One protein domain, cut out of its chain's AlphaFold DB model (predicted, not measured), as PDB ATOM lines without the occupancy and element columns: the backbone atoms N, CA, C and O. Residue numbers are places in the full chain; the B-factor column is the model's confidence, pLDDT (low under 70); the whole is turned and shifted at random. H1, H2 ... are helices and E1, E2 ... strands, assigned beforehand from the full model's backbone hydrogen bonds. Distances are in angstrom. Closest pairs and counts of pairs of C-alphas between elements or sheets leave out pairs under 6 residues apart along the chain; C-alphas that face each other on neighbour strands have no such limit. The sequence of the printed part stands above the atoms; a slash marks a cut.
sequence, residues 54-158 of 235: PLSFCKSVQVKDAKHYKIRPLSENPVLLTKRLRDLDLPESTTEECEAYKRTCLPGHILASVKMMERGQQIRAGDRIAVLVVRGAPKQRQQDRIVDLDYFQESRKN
ATOM      1  N   PRO A  54      63.185  94.081  81.569       78.19
ATOM      2  CA  PRO A  54      63.611  93.188  80.483       78.19
ATOM      3  C   PRO A  54      62.558  92.844  79.416       78.19
ATOM      4  O   PRO A  54      62.939  92.472  78.302       78.19
ATOM      5  N   LEU A  55      61.263  92.934  79.740       79.56
ATOM      6  CA  LEU A  55      60.149  92.662  78.820       79.56
ATOM      7  C   LEU A  55      59.753  93.887  77.991       79.56
ATOM      8  O   LEU A  55      59.120  93.742  76.947       79.56
ATOM      9  N   SER A  56      60.149  95.085  78.417       84.88
ATOM     10  CA  SER A  56      59.910  96.295  77.639       84.88
ATOM     11  C   SER A  56      60.786  96.336  76.383       84.88
ATOM     12  O   SER A  56      61.883  95.769  76.322       84.88
ATOM     13  N   PHE A  57      60.304  97.028  75.357       88.50
ATOM     14  CA  PHE A  57      61.098  97.368  74.187       88.50
ATOM     15  C   PHE A  57      60.947  98.848  73.853       88.50
ATOM     16  O   PHE A  57      59.871  99.431  73.962       88.50
ATOM     17  N   CYS A  58      62.050  99.459  73.420       86.88
ATOM     18  CA  CYS A  58      62.087 100.891  73.154       86.88
ATOM     19  C   CYS A  58      61.818 101.177  71.679       86.88
ATOM     20  O   CYS A  58      62.612 100.798  70.803       86.88
ATOM     21  N   LYS A  59      60.749 101.918  71.402       87.31
ATOM     22  CA  LYS A  59      60.417 102.416  70.064       87.31
ATOM     23  C   LYS A  59      60.634 103.922  70.026       87.31
ATOM     24  O   LYS A  59      60.251 104.629  70.949       87.31
ATOM     25  N   SER A  60      61.284 104.394  68.969       82.94
ATOM     26  CA  SER A  60      61.399 105.829  68.727       82.94
ATOM     27  C   SER A  60      60.056 106.359  68.251       82.94
ATOM     28  O   SER A  60      59.476 105.805  67.315       82.94
ATOM     29  N   VAL A  61      59.585 107.427  68.874       81.12
ATOM     30  CA  VAL A  61      58.441 108.195  68.414       81.12
ATOM     31  C   VAL A  61      58.955 109.100  67.308       81.12
ATOM     32  O   VAL A  61      59.559 110.144  67.543       81.12
ATOM     33  N   GLN A  62      58.769 108.676  66.065       76.69
ATOM     34  CA  GLN A  62      58.977 109.581  64.945       76.69
ATOM     35  C   GLN A  62      57.745 110.476  64.863       76.69
ATOM     36  O   GLN A  62      56.836 110.205  64.086       76.69
ATOM     37  N   VAL A  63      57.667 111.524  65.682       55.53
ATOM     38  CA  VAL A  63      56.671 112.575  65.446       55.53
ATOM     39  C   VAL A  63      57.140 113.360  64.225       55.53
ATOM     40  O   VAL A  63      57.752 114.414  64.306       55.53
ATOM     41  N   LYS A  64      56.911 112.788  63.052       55.88
ATOM     42  CA  LYS A  64      56.357 113.600  61.989       55.88
ATOM     43  C   LYS A  64      54.868 113.723  62.351       55.88
ATOM     44  O   LYS A  64      54.340 112.754  62.902       55.88
ATOM     45  N   ASP A  65      54.224 114.874  62.135       56.59
ATOM     46  CA  ASP A  65      52.769 115.055  62.319       56.59
ATOM     47  C   ASP A  65      52.000 113.773  61.987       56.59
ATOM     48  O   ASP A  65      52.378 113.070  61.050       56.59
ATOM     49  N   ALA A  66      50.900 113.463  62.685       56.34
ATOM     50  CA  ALA A  66      50.068 112.286  62.378       56.34
ATOM     51  C   ALA A  66      49.758 112.148  60.865       56.34
ATOM     52  O   ALA A  66      49.634 111.040  60.348       56.34
ATOM     53  N   LYS A  67      49.749 113.282  60.151       62.09
ATOM     54  CA  LYS A  67      49.660 113.450  58.692       62.09
ATOM     55  C   LYS A  67      50.745 112.730  57.869       62.09
ATOM     56  O   LYS A  67      50.537 112.460  56.695       62.09
ATOM     57  N   HIS A  68      51.902 112.425  58.446       69.75
ATOM     58  CA  HIS A  68      53.038 111.790  57.772       69.75
ATOM     59  C   HIS A  68      53.073 110.268  57.916       69.75
ATOM     60  O   HIS A  68      53.875 109.605  57.248       69.75
ATOM     61  N   TYR A  69      52.222 109.696  58.766       74.75
ATOM     62  CA  TYR A  69      52.004 108.260  58.735       74.75
ATOM     63  C   TYR A  69      51.212 107.927  57.478       74.75
ATOM     64  O   TYR A  69      50.185 108.539  57.202       74.75
ATOM     65  N   LYS A  70      51.700 106.952  56.700       77.81
ATOM     66  CA  LYS A  70      50.972 106.429  55.540       77.81
ATOM     67  C   LYS A  70      49.730 105.687  56.037       77.81
ATOM     68  O   LYS A  70      49.771 104.477  56.251       77.81
ATOM     69  N   ILE A  71      48.654 106.430  56.266       84.00
ATOM     70  CA  ILE A  71      47.329 105.882  56.527       84.00
ATOM     71  C   ILE A  71      46.827 105.334  55.197       84.00
ATOM     72  O   ILE A  71      46.899 106.003  54.167       84.00
ATOM     73  N   ARG A  72      46.385 104.078  55.202       85.94
ATOM     74  CA  ARG A  72      45.791 103.482  54.010       85.94
ATOM     75  C   ARG A  72      44.454 104.197  53.749       85.94
ATOM     76  O   ARG A  72      43.645 104.224  54.681       85.94
ATOM     77  N   PRO A  73      44.217 104.739  52.542       89.12
ATOM     78  CA  PRO A  73      42.919 105.313  52.210       89.12
ATOM     79  C   PRO A  73      41.830 104.240  52.314       89.12
ATOM     80  O   PRO A  73      42.095 103.037  52.172       89.12
ATOM     81  N   LEU A  74      40.618 104.672  52.627       89.88
ATOM     82  CA  LEU A  74      39.429 103.848  52.549       89.88
ATOM     83  C   LEU A  74      39.174 103.473  51.083       89.88
ATOM     84  O   LEU A  74      39.561 104.160  50.144       89.88
ATOM     85  N   SER A  75      38.577 102.304  50.884       91.94
ATOM     86  CA  SER A  75      38.253 101.826  49.542       91.94
ATOM     87  C   SER A  75      37.003 102.536  49.023       91.94
ATOM     88  O   SER A  75      36.025 102.626  49.755       91.94
ATOM     89  N   GLU A  76      36.987 102.923  47.746       92.94
ATOM     90  CA  GLU A  76      35.777 103.425  47.070       92.94
ATOM     91  C   GLU A  76      34.705 102.330  46.915       92.94
ATOM     92  O   GLU A  76      33.510 102.609  46.897       92.94
ATOM     93  N   ASN A  77      35.115 101.055  46.842       95.06
ATOM     94  CA  ASN A  77      34.174  99.934  46.808       95.06
ATOM     95  C   ASN A  77      33.438  99.793  48.162       95.06
ATOM     96  O   ASN A  77      34.110  99.530  49.170       95.06
ATOM     97  N   PRO A  78      32.090  99.856  48.192       92.62
ATOM     98  CA  PRO A  78      31.305  99.874  49.426       92.62
ATOM     99  C   PRO A  78      31.452  98.589  50.253       92.62
ATOM    100  O   PRO A  78      31.491  98.642  51.476       92.62
ATOM    101  N   VAL A  79      31.624  97.427  49.616       94.75
ATOM    102  CA  VAL A  79      31.785  96.147  50.328       94.75
ATOM    103  C   VAL A  79      33.111  96.112  51.088       94.75
ATOM    104  O   VAL A  79      33.172  95.689  52.246       94.75
ATOM    105  N   LEU A  80      34.187  96.572  50.447       94.06
ATOM    106  CA  LEU A  80      35.510  96.647  51.067       94.06
ATOM    107  C   LEU A  80      35.569  97.745  52.134       94.06
ATOM    108  O   LEU A  80      36.213  97.540  53.166       94.06
ATOM    109  N   LEU A  81      34.879  98.868  51.911       91.06
ATOM    110  CA  LEU A  81      34.709  99.954  52.874       91.06
ATOM    111  C   LEU A  81      34.029  99.459  54.153       91.06
ATOM    112  O   LEU A  81      34.632  99.518  55.223       91.06
ATOM    113  N   THR A  82      32.820  98.900  54.043       91.12
ATOM    114  CA  THR A  82      32.050  98.397  55.189       91.12
ATOM    115  C   THR A  82      32.817  97.319  55.944       91.12
ATOM    116  O   THR A  82      32.882  97.347  57.173       91.12
ATOM    117  N   LYS A  83      33.470  96.391  55.229       93.88
ATOM    118  CA  LYS A  83      34.333  95.383  55.859       93.88
ATOM    119  C   LYS A  83      35.464  96.036  56.652       93.88
ATOM    120  O   LYS A  83      35.702  95.660  57.796       93.88
ATOM    121  N   ARG A  84      36.151  97.021  56.066       90.75
ATOM    122  CA  ARG A  84      37.269  97.712  56.712       90.75
ATOM    123  C   ARG A  84      36.827  98.482  57.952       90.75
ATOM    124  O   ARG A  84      37.510  98.390  58.966       90.75
ATOM    125  N   LEU A  85      35.725  99.224  57.883       91.56
ATOM    126  CA  LEU A  85      35.198  99.980  59.022       91.56
ATOM    127  C   LEU A  85      34.763  99.042  60.153       91.56
ATOM    128  O   LEU A  85      35.133  99.271  61.300       91.56
ATOM    129  N   ARG A  86      34.126  97.912  59.820       91.38
ATOM    130  CA  ARG A  86      33.792  96.855  60.785       91.38
ATOM    131  C   ARG A  86      35.030  96.238  61.441       91.38
ATOM    132  O   ARG A  86      35.052  96.076  62.653       91.38
ATOM    133  N   ASP A  87      36.078  95.939  60.670       88.81
ATOM    134  CA  ASP A  87      37.350  95.413  61.198       88.81
ATOM    135  C   ASP A  87      38.066  96.414  62.129       88.81
ATOM    136  O   ASP A  87      38.901  96.029  62.953       88.81
ATOM    137  N   LEU A  88      37.786  97.710  61.968       88.44
ATOM    138  CA  LEU A  88      38.322  98.781  62.806       88.44
ATOM    139  C   LEU A  88      37.407  99.155  63.979       88.44
ATOM    140  O   LEU A  88      37.838  99.979  64.785       88.44
ATOM    141  N   ASP A  89      36.226  98.537  64.073       89.50
ATOM    142  CA  ASP A  89      35.154  98.862  65.020       89.50
ATOM    143  C   ASP A  89      34.711 100.334  64.926       89.50
ATOM    144  O   ASP A  89      34.644 101.066  65.911       89.50
ATOM    145  N   LEU A  90      34.485 100.799  63.692       90.56
ATOM    146  CA  LEU A  90      34.081 102.169  63.377       90.56
ATOM    147  C   LEU A  90      32.695 102.198  62.708       90.56
ATOM    148  O   LEU A  90      32.381 101.293  61.929       90.56
ATOM    149  N   PRO A  91      31.881 103.248  62.949       90.25
ATOM    150  CA  PRO A  91      30.604 103.439  62.262       90.25
ATOM    151  C   PRO A  91      30.758 103.471  60.739       90.25
ATOM    152  O   PRO A  91      31.740 104.011  60.231       90.25
ATOM    153  N   GLU A  92      29.762 102.979  59.998       88.69
ATOM    154  CA  GLU A  92      29.786 102.973  58.522       88.69
ATOM    155  C   GLU A  92      29.808 104.384  57.908       88.69
ATOM    156  O   GLU A  92      30.283 104.562  56.791       88.69
ATOM    157  N   SER A  93      29.373 105.403  58.658       87.62
ATOM    158  CA  SER A  93      29.449 106.820  58.276       87.62
ATOM    159  C   SER A  93      30.845 107.440  58.430       87.62
ATOM    160  O   SER A  93      31.027 108.629  58.166       87.62
ATOM    161  N   THR A  94      31.838 106.670  58.885       86.75
ATOM    162  CA  THR A  94      33.187 107.179  59.145       86.75
ATOM    163  C   THR A  94      33.925 107.485  57.845       86.75
ATOM    164  O   THR A  94      34.114 106.611  57.001       86.75
ATOM    165  N   THR A  95      34.417 108.716  57.721       86.25
ATOM    166  CA  THR A  95      35.260 109.161  56.603       86.25
ATOM    167  C   THR A  95      36.749 109.028  56.927       86.25
ATOM    168  O   THR A  95      37.146 108.896  58.086       86.25
ATOM    169  N   GLU A  96      37.608 109.115  55.910       79.81
ATOM    170  CA  GLU A  96      39.070 109.115  56.100       79.81
ATOM    171  C   GLU A  96      39.564 110.289  56.950       79.81
ATOM    172  O   GLU A  96      40.565 110.196  57.667       79.81
ATOM    173  N   GLU A  97      38.862 111.417  56.863       79.62
ATOM    174  CA  GLU A  97      39.206 112.633  57.585       79.62
ATOM    175  C   GLU A  97      38.883 112.534  59.073       79.62
ATOM    176  O   GLU A  97      39.514 113.241  59.870       79.62
ATOM    177  N   CYS A  98      37.983 111.619  59.443       83.69
ATOM    178  CA  CYS A  98      37.570 111.376  60.811       83.69
ATOM    179  C   CYS A  98      38.776 111.054  61.703       83.69
ATOM    180  O   CYS A  98      39.573 110.149  61.429       83.69
ATOM    181  N   GLU A  99      38.900 111.771  62.820       82.50
ATOM    182  CA  GLU A  99      39.995 111.556  63.768       82.50
ATOM    183  C   GLU A  99      40.018 110.127  64.321       82.50
ATOM    184  O   GLU A  99      41.095 109.561  64.518       82.50
ATOM    185  N   ALA A 100      38.847 109.511  64.513       83.75
ATOM    186  CA  ALA A 100      38.734 108.129  64.969       83.75
ATOM    187  C   ALA A 100      39.380 107.144  63.974       83.75
ATOM    188  O   ALA A 100      40.132 106.248  64.376       83.75
ATOM    189  N   TYR A 101      39.178 107.346  62.668       84.50
ATOM    190  CA  TYR A 101      39.829 106.540  61.633       84.50
ATOM    191  C   TYR A 101      41.349 106.712  61.660       84.50
ATOM    192  O   TYR A 101      42.104 105.736  61.676       84.50
ATOM    193  N   LYS A 102      41.817 107.961  61.744       86.25
ATOM    194  CA  LYS A 102      43.253 108.260  61.788       86.25
ATOM    195  C   LYS A 102      43.916 107.616  63.001       86.25
ATOM    196  O   LYS A 102      44.933 106.945  62.841       86.25
ATOM    197  N   ARG A 103      43.312 107.743  64.188       84.62
ATOM    198  CA  ARG A 103      43.805 107.156  65.447       84.62
ATOM    199  C   ARG A 103      43.904 105.633  65.376       84.62
ATOM    200  O   ARG A 103      44.928 105.073  65.762       84.62
ATOM    201  N   THR A 104      42.884 104.961  64.843       87.12
ATOM    202  CA  THR A 104      42.872 103.491  64.718       87.12
ATOM    203  C   THR A 104      43.865 102.957  63.684       87.12
ATOM    204  O   THR A 104      44.221 101.780  63.727       87.12
ATOM    205  N   CYS A 105      44.355 103.802  62.778       88.38
ATOM    206  CA  CYS A 105      45.366 103.428  61.793       88.38
ATOM    207  C   CYS A 105      46.810 103.692  62.251       88.38
ATOM    208  O   CYS A 105      47.746 103.331  61.532       88.38
ATOM    209  N   LEU A 106      47.023 104.304  63.422       89.50
ATOM    210  CA  LEU A 106      48.366 104.599  63.921       89.50
ATOM    211  C   LEU A 106      49.110 103.320  64.341       89.50
ATOM    212  O   LEU A 106      48.523 102.424  64.952       89.50
ATOM    213  N   PRO A 107      50.435 103.240  64.111       90.44
ATOM    214  CA  PRO A 107      51.250 102.176  64.685       90.44
ATOM    215  C   PRO A 107      51.135 102.164  66.213       90.44
ATOM    216  O   PRO A 107      51.146 103.218  66.842       90.44
ATOM    217  N   GLY A 108      51.130 100.986  66.839       91.62
ATOM    218  CA  GLY A 108      50.808 100.899  68.272       91.62
ATOM    219  C   GLY A 108      51.738 101.659  69.230       91.62
ATOM    220  O   GLY A 108      51.287 102.115  70.269       91.62
ATOM    221  N   HIS A 109      53.008 101.887  68.875       91.94
ATOM    222  CA  HIS A 109      53.893 102.754  69.672       91.94
ATOM    223  C   HIS A 109      53.533 104.243  69.546       91.94
ATOM    224  O   HIS A 109      53.678 104.998  70.497       91.94
ATOM    225  N   ILE A 110      53.012 104.668  68.396       92.00
ATOM    226  CA  ILE A 110      52.510 106.031  68.209       92.00
ATOM    227  C   ILE A 110      51.189 106.194  68.945       92.00
ATOM    228  O   ILE A 110      51.014 107.164  69.673       92.00
ATOM    229  N   LEU A 111      50.304 105.199  68.861       92.62
ATOM    230  CA  LEU A 111      49.084 105.173  69.662       92.62
ATOM    231  C   LEU A 111      49.389 105.241  71.168       92.62
ATOM    232  O   LEU A 111      48.745 106.002  71.883       92.62
ATOM    233  N   ALA A 112      50.404 104.514  71.646       93.75
ATOM    234  CA  ALA A 112      50.866 104.615  73.030       93.75
ATOM    235  C   ALA A 112      51.356 106.033  73.370       93.75
ATOM    236  O   ALA A 112      50.945 106.572  74.391       93.75
ATOM    237  N   SER A 113      52.144 106.675  72.497       93.06
ATOM    238  CA  SER A 113      52.584 108.063  72.717       93.06
ATOM    239  C   SER A 113      51.427 109.066  72.767       93.06
ATOM    240  O   SER A 113      51.452 109.976  73.586       93.06
ATOM    241  N   VAL A 114      50.382 108.878  71.952       91.75
ATOM    242  CA  VAL A 114      49.171 109.713  72.004       91.75
ATOM    243  C   VAL A 114      48.478 109.553  73.353       91.75
ATOM    244  O   VAL A 114      48.197 110.552  74.005       91.75
ATOM    245  N   LYS A 115      48.308 108.314  73.830       93.56
ATOM    246  CA  LYS A 115      47.741 108.042  75.161       93.56
ATOM    247  C   LYS A 115      48.594 108.629  76.297       93.56
ATOM    248  O   LYS A 115      48.045 109.054  77.306       93.56
ATOM    249  N   MET A 116      49.922 108.657  76.156       94.88
ATOM    250  CA  MET A 116      50.825 109.318  77.113       94.88
ATOM    251  C   MET A 116      50.572 110.829  77.163       94.88
ATOM    252  O   MET A 116      50.427 111.383  78.252       94.88
ATOM    253  N   MET A 117      50.440 111.477  76.001       93.19
ATOM    254  CA  MET A 117      50.125 112.907  75.906       93.19
ATOM    255  C   MET A 117      48.741 113.247  76.470       93.19
ATOM    256  O   MET A 117      48.607 114.238  77.180       93.19
ATOM    257  N   GLU A 118      47.734 112.403  76.233       93.25
ATOM    258  CA  GLU A 118      46.389 112.555  76.815       93.25
ATOM    259  C   GLU A 118      46.403 112.500  78.352       93.25
ATOM    260  O   GLU A 118      45.572 113.128  79.001       93.25
ATOM    261  N   ARG A 119      47.380 111.806  78.949       95.44
ATOM    262  CA  ARG A 119      47.613 111.782  80.404       95.44
ATOM    263  C   ARG A 119      48.509 112.923  80.905       95.44
ATOM    264  O   ARG A 119      48.944 112.893  82.051       95.44
ATOM    265  N   GLY A 120      48.823 113.899  80.056       95.31
ATOM    266  CA  GLY A 120      49.631 115.068  80.407       95.31
ATOM    267  C   GLY A 120      51.147 114.862  80.322       95.31
ATOM    268  O   GLY A 120      51.897 115.745  80.734       95.31
ATOM    269  N   GLN A 121      51.632 113.736  79.786       94.44
ATOM    270  CA  GLN A 121      53.071 113.542  79.584       94.44
ATOM    271  C   GLN A 121      53.550 114.281  78.330       94.44
ATOM    272  O   GLN A 121      52.957 114.179  77.258       94.44
ATOM    273  N   GLN A 122      54.669 114.994  78.440       93.69
ATOM    274  CA  GLN A 122      55.288 115.636  77.284       93.69
ATOM    275  C   GLN A 122      56.119 114.615  76.501       93.69
ATOM    276  O   GLN A 122      57.098 114.090  77.024       93.69
ATOM    277  N   ILE A 123      55.748 114.366  75.243       91.38
ATOM    278  CA  ILE A 123      56.484 113.489  74.322       91.38
ATOM    279  C   ILE A 123      56.909 114.301  73.103       91.38
ATOM    280  O   ILE A 123      56.083 114.941  72.451       91.38
ATOM    281  N   ARG A 124      58.203 114.278  72.781       89.94
ATOM    282  CA  ARG A 124      58.799 115.014  71.663       89.94
ATOM    283  C   ARG A 124      59.137 114.095  70.495       89.94
ATOM    284  O   ARG A 124      59.329 112.884  70.628       89.94
ATOM    285  N   ALA A 125      59.244 114.697  69.312       86.69
ATOM    286  CA  ALA A 125      59.768 114.020  68.135       86.69
ATOM    287  C   ALA A 125      61.187 113.494  68.403       86.69
ATOM    288  O   ALA A 125      62.072 114.254  68.783       86.69
ATOM    289  N   GLY A 126      61.412 112.203  68.164       87.12
ATOM    290  CA  GLY A 126      62.702 111.547  68.380       87.12
ATOM    291  C   GLY A 126      62.826 110.835  69.728       87.12
ATOM    292  O   GLY A 126      63.700 109.970  69.856       87.12
ATOM    293  N   ASP A 127      61.927 111.109  70.679       90.81
ATOM    294  CA  ASP A 127      61.928 110.448  71.982       90.81
ATOM    295  C   ASP A 127      61.785 108.936  71.837       90.81
ATOM    296  O   ASP A 127      61.191 108.410  70.889       90.81
ATOM    297  N   ARG A 128      62.347 108.201  72.793       90.31
ATOM    298  CA  ARG A 128      62.225 106.747  72.847       90.31
ATOM    299  C   ARG A 128      61.328 106.373  74.004       90.31
ATOM    300  O   ARG A 128      61.727 106.505  75.152       90.31
ATOM    301  N   ILE A 129      60.161 105.835  73.682       92.94
ATOM    302  CA  ILE A 129      59.233 105.335  74.689       92.94
ATOM    303  C   ILE A 129      59.482 103.848  74.931       92.94
ATOM    304  O   ILE A 129      59.683 103.067  73.988       92.94
ATOM    305  N   ALA A 130      59.496 103.464  76.204       94.31
ATOM    306  CA  ALA A 130      59.504 102.073  76.620       94.31
ATOM    307  C   ALA A 130      58.061 101.569  76.647       94.31
ATOM    308  O   ALA A 130      57.213 102.123  77.343       94.31
ATOM    309  N   VAL A 131      57.782 100.521  75.876       95.81
ATOM    310  CA  VAL A 131      56.444  99.936  75.780       95.81
ATOM    311  C   VAL A 131      56.492  98.428  75.983       95.81
ATOM    312  O   VAL A 131      57.536  97.791  75.826       95.81
ATOM    313  N   LEU A 132      55.343  97.855  76.313       95.56
ATOM    314  CA  LEU A 132      55.125  96.427  76.493       95.56
ATOM    315  C   LEU A 132      53.788  96.009  75.872       95.56
ATOM    316  O   LEU A 132      52.891  96.830  75.686       95.56
ATOM    317  N   VAL A 133      53.667  94.726  75.529       96.06
ATOM    318  CA  VAL A 133      52.407  94.133  75.059       96.06
ATOM    319  C   VAL A 133      51.663  93.501  76.235       96.06
ATOM    320  O   VAL A 133      52.191  92.605  76.901       96.06
ATOM    321  N   VAL A 134      50.439  93.967  76.476       96.81
ATOM    322  CA  VAL A 134      49.522  93.436  77.491       96.81
ATOM    323  C   VAL A 134      48.531  92.455  76.873       96.81
ATOM    324  O   VAL A 134      48.262  92.471  75.671       96.81
ATOM    325  N   ARG A 135      47.965  91.577  77.696       96.06
ATOM    326  CA  ARG A 135      46.862  90.711  77.304       96.06
ATOM    327  C   ARG A 135      45.639  91.583  77.042       96.06
ATOM    328  O   ARG A 135      45.309  92.461  77.831       96.06
ATOM    329  N   GLY A 136      44.997  91.321  75.913       94.19
ATOM    330  CA  GLY A 136      43.809  92.032  75.473       94.19
ATOM    331  C   GLY A 136      42.582  91.138  75.418       94.19
ATOM    332  O   GLY A 136      42.681  89.924  75.617       94.19
ATOM    333  N   ALA A 137      41.441  91.740  75.095       92.62
ATOM    334  CA  ALA A 137      40.219  91.003  74.799       92.62
ATOM    335  C   ALA A 137      40.404  90.089  73.567       92.62
ATOM    336  O   ALA A 137      41.262  90.359  72.712       92.62
ATOM    337  N   PRO A 138      39.602  89.015  73.425       90.19
ATOM    338  CA  PRO A 138      39.581  88.226  72.200       90.19
ATOM    339  C   PRO A 138      39.377  89.131  70.979       90.19
ATOM    340  O   PRO A 138      38.535  90.021  71.003       90.19
ATOM    341  N   LYS A 139      40.152  88.901  69.911       87.06
ATOM    342  CA  LYS A 139      40.151  89.701  68.665       87.06
ATOM    343  C   LYS A 139      40.654  91.148  68.799       87.06
ATOM    344  O   LYS A 139      40.716  91.843  67.787       87.06
ATOM    345  N   GLN A 140      41.082  91.597  69.981       90.88
ATOM    346  CA  GLN A 140      41.685  92.921  70.122       90.88
ATOM    347  C   GLN A 140      42.975  93.013  69.299       90.88
ATOM    348  O   GLN A 140      43.842  92.131  69.350       90.88
ATOM    349  N   ARG A 141      43.131  94.106  68.545       90.69
ATOM    350  CA  ARG A 141      44.305  94.298  67.690       90.69
ATOM    351  C   ARG A 141      45.553  94.445  68.548       90.69
ATOM    352  O   ARG A 141      45.551  95.054  69.613       90.69
ATOM    353  N   GLN A 142      46.674  93.936  68.046       92.50
ATOM    354  CA  GLN A 142      47.947  93.999  68.762       92.50
ATOM    355  C   GLN A 142      48.390  95.427  69.100       92.50
ATOM    356  O   GLN A 142      48.953  95.644  70.165       92.50
ATOM    357  N   GLN A 143      48.130  96.396  68.225       93.06
ATOM    358  CA  GLN A 143      48.497  97.794  68.459       93.06
ATOM    359  C   GLN A 143      47.762  98.423  69.651       93.06
ATOM    360  O   GLN A 143      48.347  99.247  70.345       93.06
ATOM    361  N   ASP A 144      46.527  97.991  69.922       92.88
ATOM    362  CA  ASP A 144      45.723  98.484  71.044       92.88
ATOM    363  C   ASP A 144      46.175  97.867  72.375       92.88
ATOM    364  O   ASP A 144      45.919  98.423  73.440       92.88
ATOM    365  N   ARG A 145      46.891  96.739  72.293       95.88
ATOM    366  CA  ARG A 145      47.512  96.015  73.409       95.88
ATOM    367  C   ARG A 145      48.902  96.542  73.779       95.88
ATOM    368  O   ARG A 145      49.557  95.969  74.642       95.88
ATOM    369  N   ILE A 146      49.396  97.585  73.112       96.31
ATOM    370  CA  ILE A 146      50.674  98.211  73.459       96.31
ATOM    371  C   ILE A 146      50.420  99.295  74.507       96.31
ATOM    372  O   ILE A 146      49.617 100.202  74.292       96.31
ATOM    373  N   VAL A 147      51.126  99.188  75.629       96.50
ATOM    374  CA  VAL A 147      51.033 100.097  76.776       96.50
ATOM    375  C   VAL A 147      52.436 100.590  77.121       96.50
ATOM    376  O   VAL A 147      53.410  99.851  76.966       96.50
ATOM    377  N   ASP A 148      52.565 101.846  77.536       95.50
ATOM    378  CA  ASP A 148      53.830 102.384  78.034       95.50
ATOM    379  C   ASP A 148      54.183 101.811  79.410       95.50
ATOM    380  O   ASP A 148      53.324 101.437  80.210       95.50
ATOM    381  N   LEU A 149      55.486 101.702  79.663       95.44
ATOM    382  CA  LEU A 149      56.006 101.050  80.858       95.44
ATOM    383  C   LEU A 149      55.580 101.769  82.144       95.44
ATOM    384  O   LEU A 149      55.242 101.093  83.114       95.44
ATOM    385  N   ASP A 150      55.576 103.100  82.141       95.12
ATOM    386  CA  ASP A 150      55.280 103.901  83.330       95.12
ATOM    387  C   ASP A 150      53.815 103.744  83.737       95.12
ATOM    388  O   ASP A 150      53.525 103.408  84.885       95.12
ATOM    389  N   TYR A 151      52.883 103.864  82.786       96.50
ATOM    390  CA  TYR A 151      51.463 103.648  83.055       96.50
ATOM    391  C   TYR A 151      51.156 102.215  83.502       96.50
ATOM    392  O   TYR A 151      50.347 102.008  84.405       96.50
ATOM    393  N   PHE A 152      51.832 101.215  82.932       96.12
ATOM    394  CA  PHE A 152      51.700  99.828  83.382       96.12
ATOM    395  C   PHE A 152      52.212  99.610  84.815       96.12
ATOM    396  O   PHE A 152      51.670  98.794  85.561       96.12
ATOM    397  N   GLN A 153      53.286 100.294  85.214       94.75
ATOM    398  CA  GLN A 153      53.780 100.230  86.589       94.75
ATOM    399  C   GLN A 153      52.829 100.937  87.551       94.75
ATOM    400  O   GLN A 153      52.581 100.420  88.639       94.75
ATOM    401  N   GLU A 154      52.284 102.080  87.143       95.75
ATOM    402  CA  GLU A 154      51.321 102.839  87.932       95.75
ATOM    403  C   GLU A 154      50.026 102.053  88.137       95.75
ATOM    404  O   GLU A 154      49.545 101.936  89.261       95.75
ATOM    405  N   SER A 155      49.521 101.389  87.093       95.88
ATOM    406  CA  SER A 155      48.316 100.568  87.205       95.88
ATOM    407  C   SER A 155      48.466  99.414  88.195       95.88
ATOM    408  O   SER A 155      47.488  98.980  88.784       95.88
ATOM    409  N   ARG A 156      49.685  98.897  88.397       92.75
ATOM    410  CA  ARG A 156      49.944  97.858  89.408       92.75
ATOM    411  C   ARG A 156      49.932  98.391  90.837       92.75
ATOM    412  O   ARG A 156      49.747  97.603  91.758       92.75
ATOM    413  N   LYS A 157      50.200  99.684  91.023       96.25
ATOM    414  CA  LYS A 157      50.217 100.339  92.337       96.25
ATOM    415  C   LYS A 157      48.846 100.893  92.707       96.25
ATOM    416  O   LYS A 157      48.498 100.867  93.880       96.25
ATOM    417  N   ASN A 158      48.095 101.378  91.719       96.56
ATOM    418  CA  ASN A 158      46.794 101.998  91.911       96.56
ATOM    419  C   ASN A 158      45.651 101.076  91.423       96.56
ATOM    420  O   ASN A 158      45.487 100.907  90.210       96.56
TER     421      ASN A 158
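AT A GLANCE: This is residues 54 to 158 of the 235 residues of the protein "DNA-directed DNA polymerase" of Sphaeroforma arctica JP610 (UniProt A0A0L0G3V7). A small sheet of E1, E2 and E3 has H3 packed across one face and H5 on the opposite face, where residues 153 to 158 stick out free. Short H4 packs on H3, and H1 makes the far end of the domain, with H2 between H1 and H3. The 105 printed residues, with five named helices and three named strands in the order E1 H1 H2 H3 E2 H4 E3 H5, are of mixed class; the sheet, E1 E2 E3, is antiparallel. The whole is only just compact, close to loose, with a radius of gyration of the C-alphas of 15.2 A and spans of 46 by 32 by 22 A.

IN THESE COORDINATES: E1, residues 57 to 60, begins at C-alpha 57 (61.098, 97.368, 74.187). H1 is residues 78 to 87, 14.0 A; H2 99 to 104; H3 108 to 118, 15.1 A; E2 128 to 133, 16.1 A; H4 142 to 145; E3 146 to 148. H5, residues 149 to 157, 12.9 A, ends at C-alpha 157 (50.217, 100.339, 92.337).

HOW THE PARTS SIT: N 57 and O 131 of E1 and E2 are 2.9 A apart, and N 132 and O 147 of E2 and E3 2.9 A, both within hydrogen-bond range. H3 runs across the strands, 70 degrees to E2 on the local plane, at a height over the sheet of 8.1 A. H3 touches H4, closest C-alphas Gly 108 and Gln 143, 3.9 A. H5 is over none of the strands. H1 and H2 are only just apart, closest 8.4 A. In H1, H2, H3 and H5 every O i to N i+4 pair is within hydrogen-bond range; H4 is too short for one.

THE WHOLE: The farthest C-alphas, Asn 77 and Lys 157, are 48.3 A apart. The printed part has no cut; links E1 to H1 and H1 to H2 are long. Residues 63 to 68 are under 70 in pLDDT.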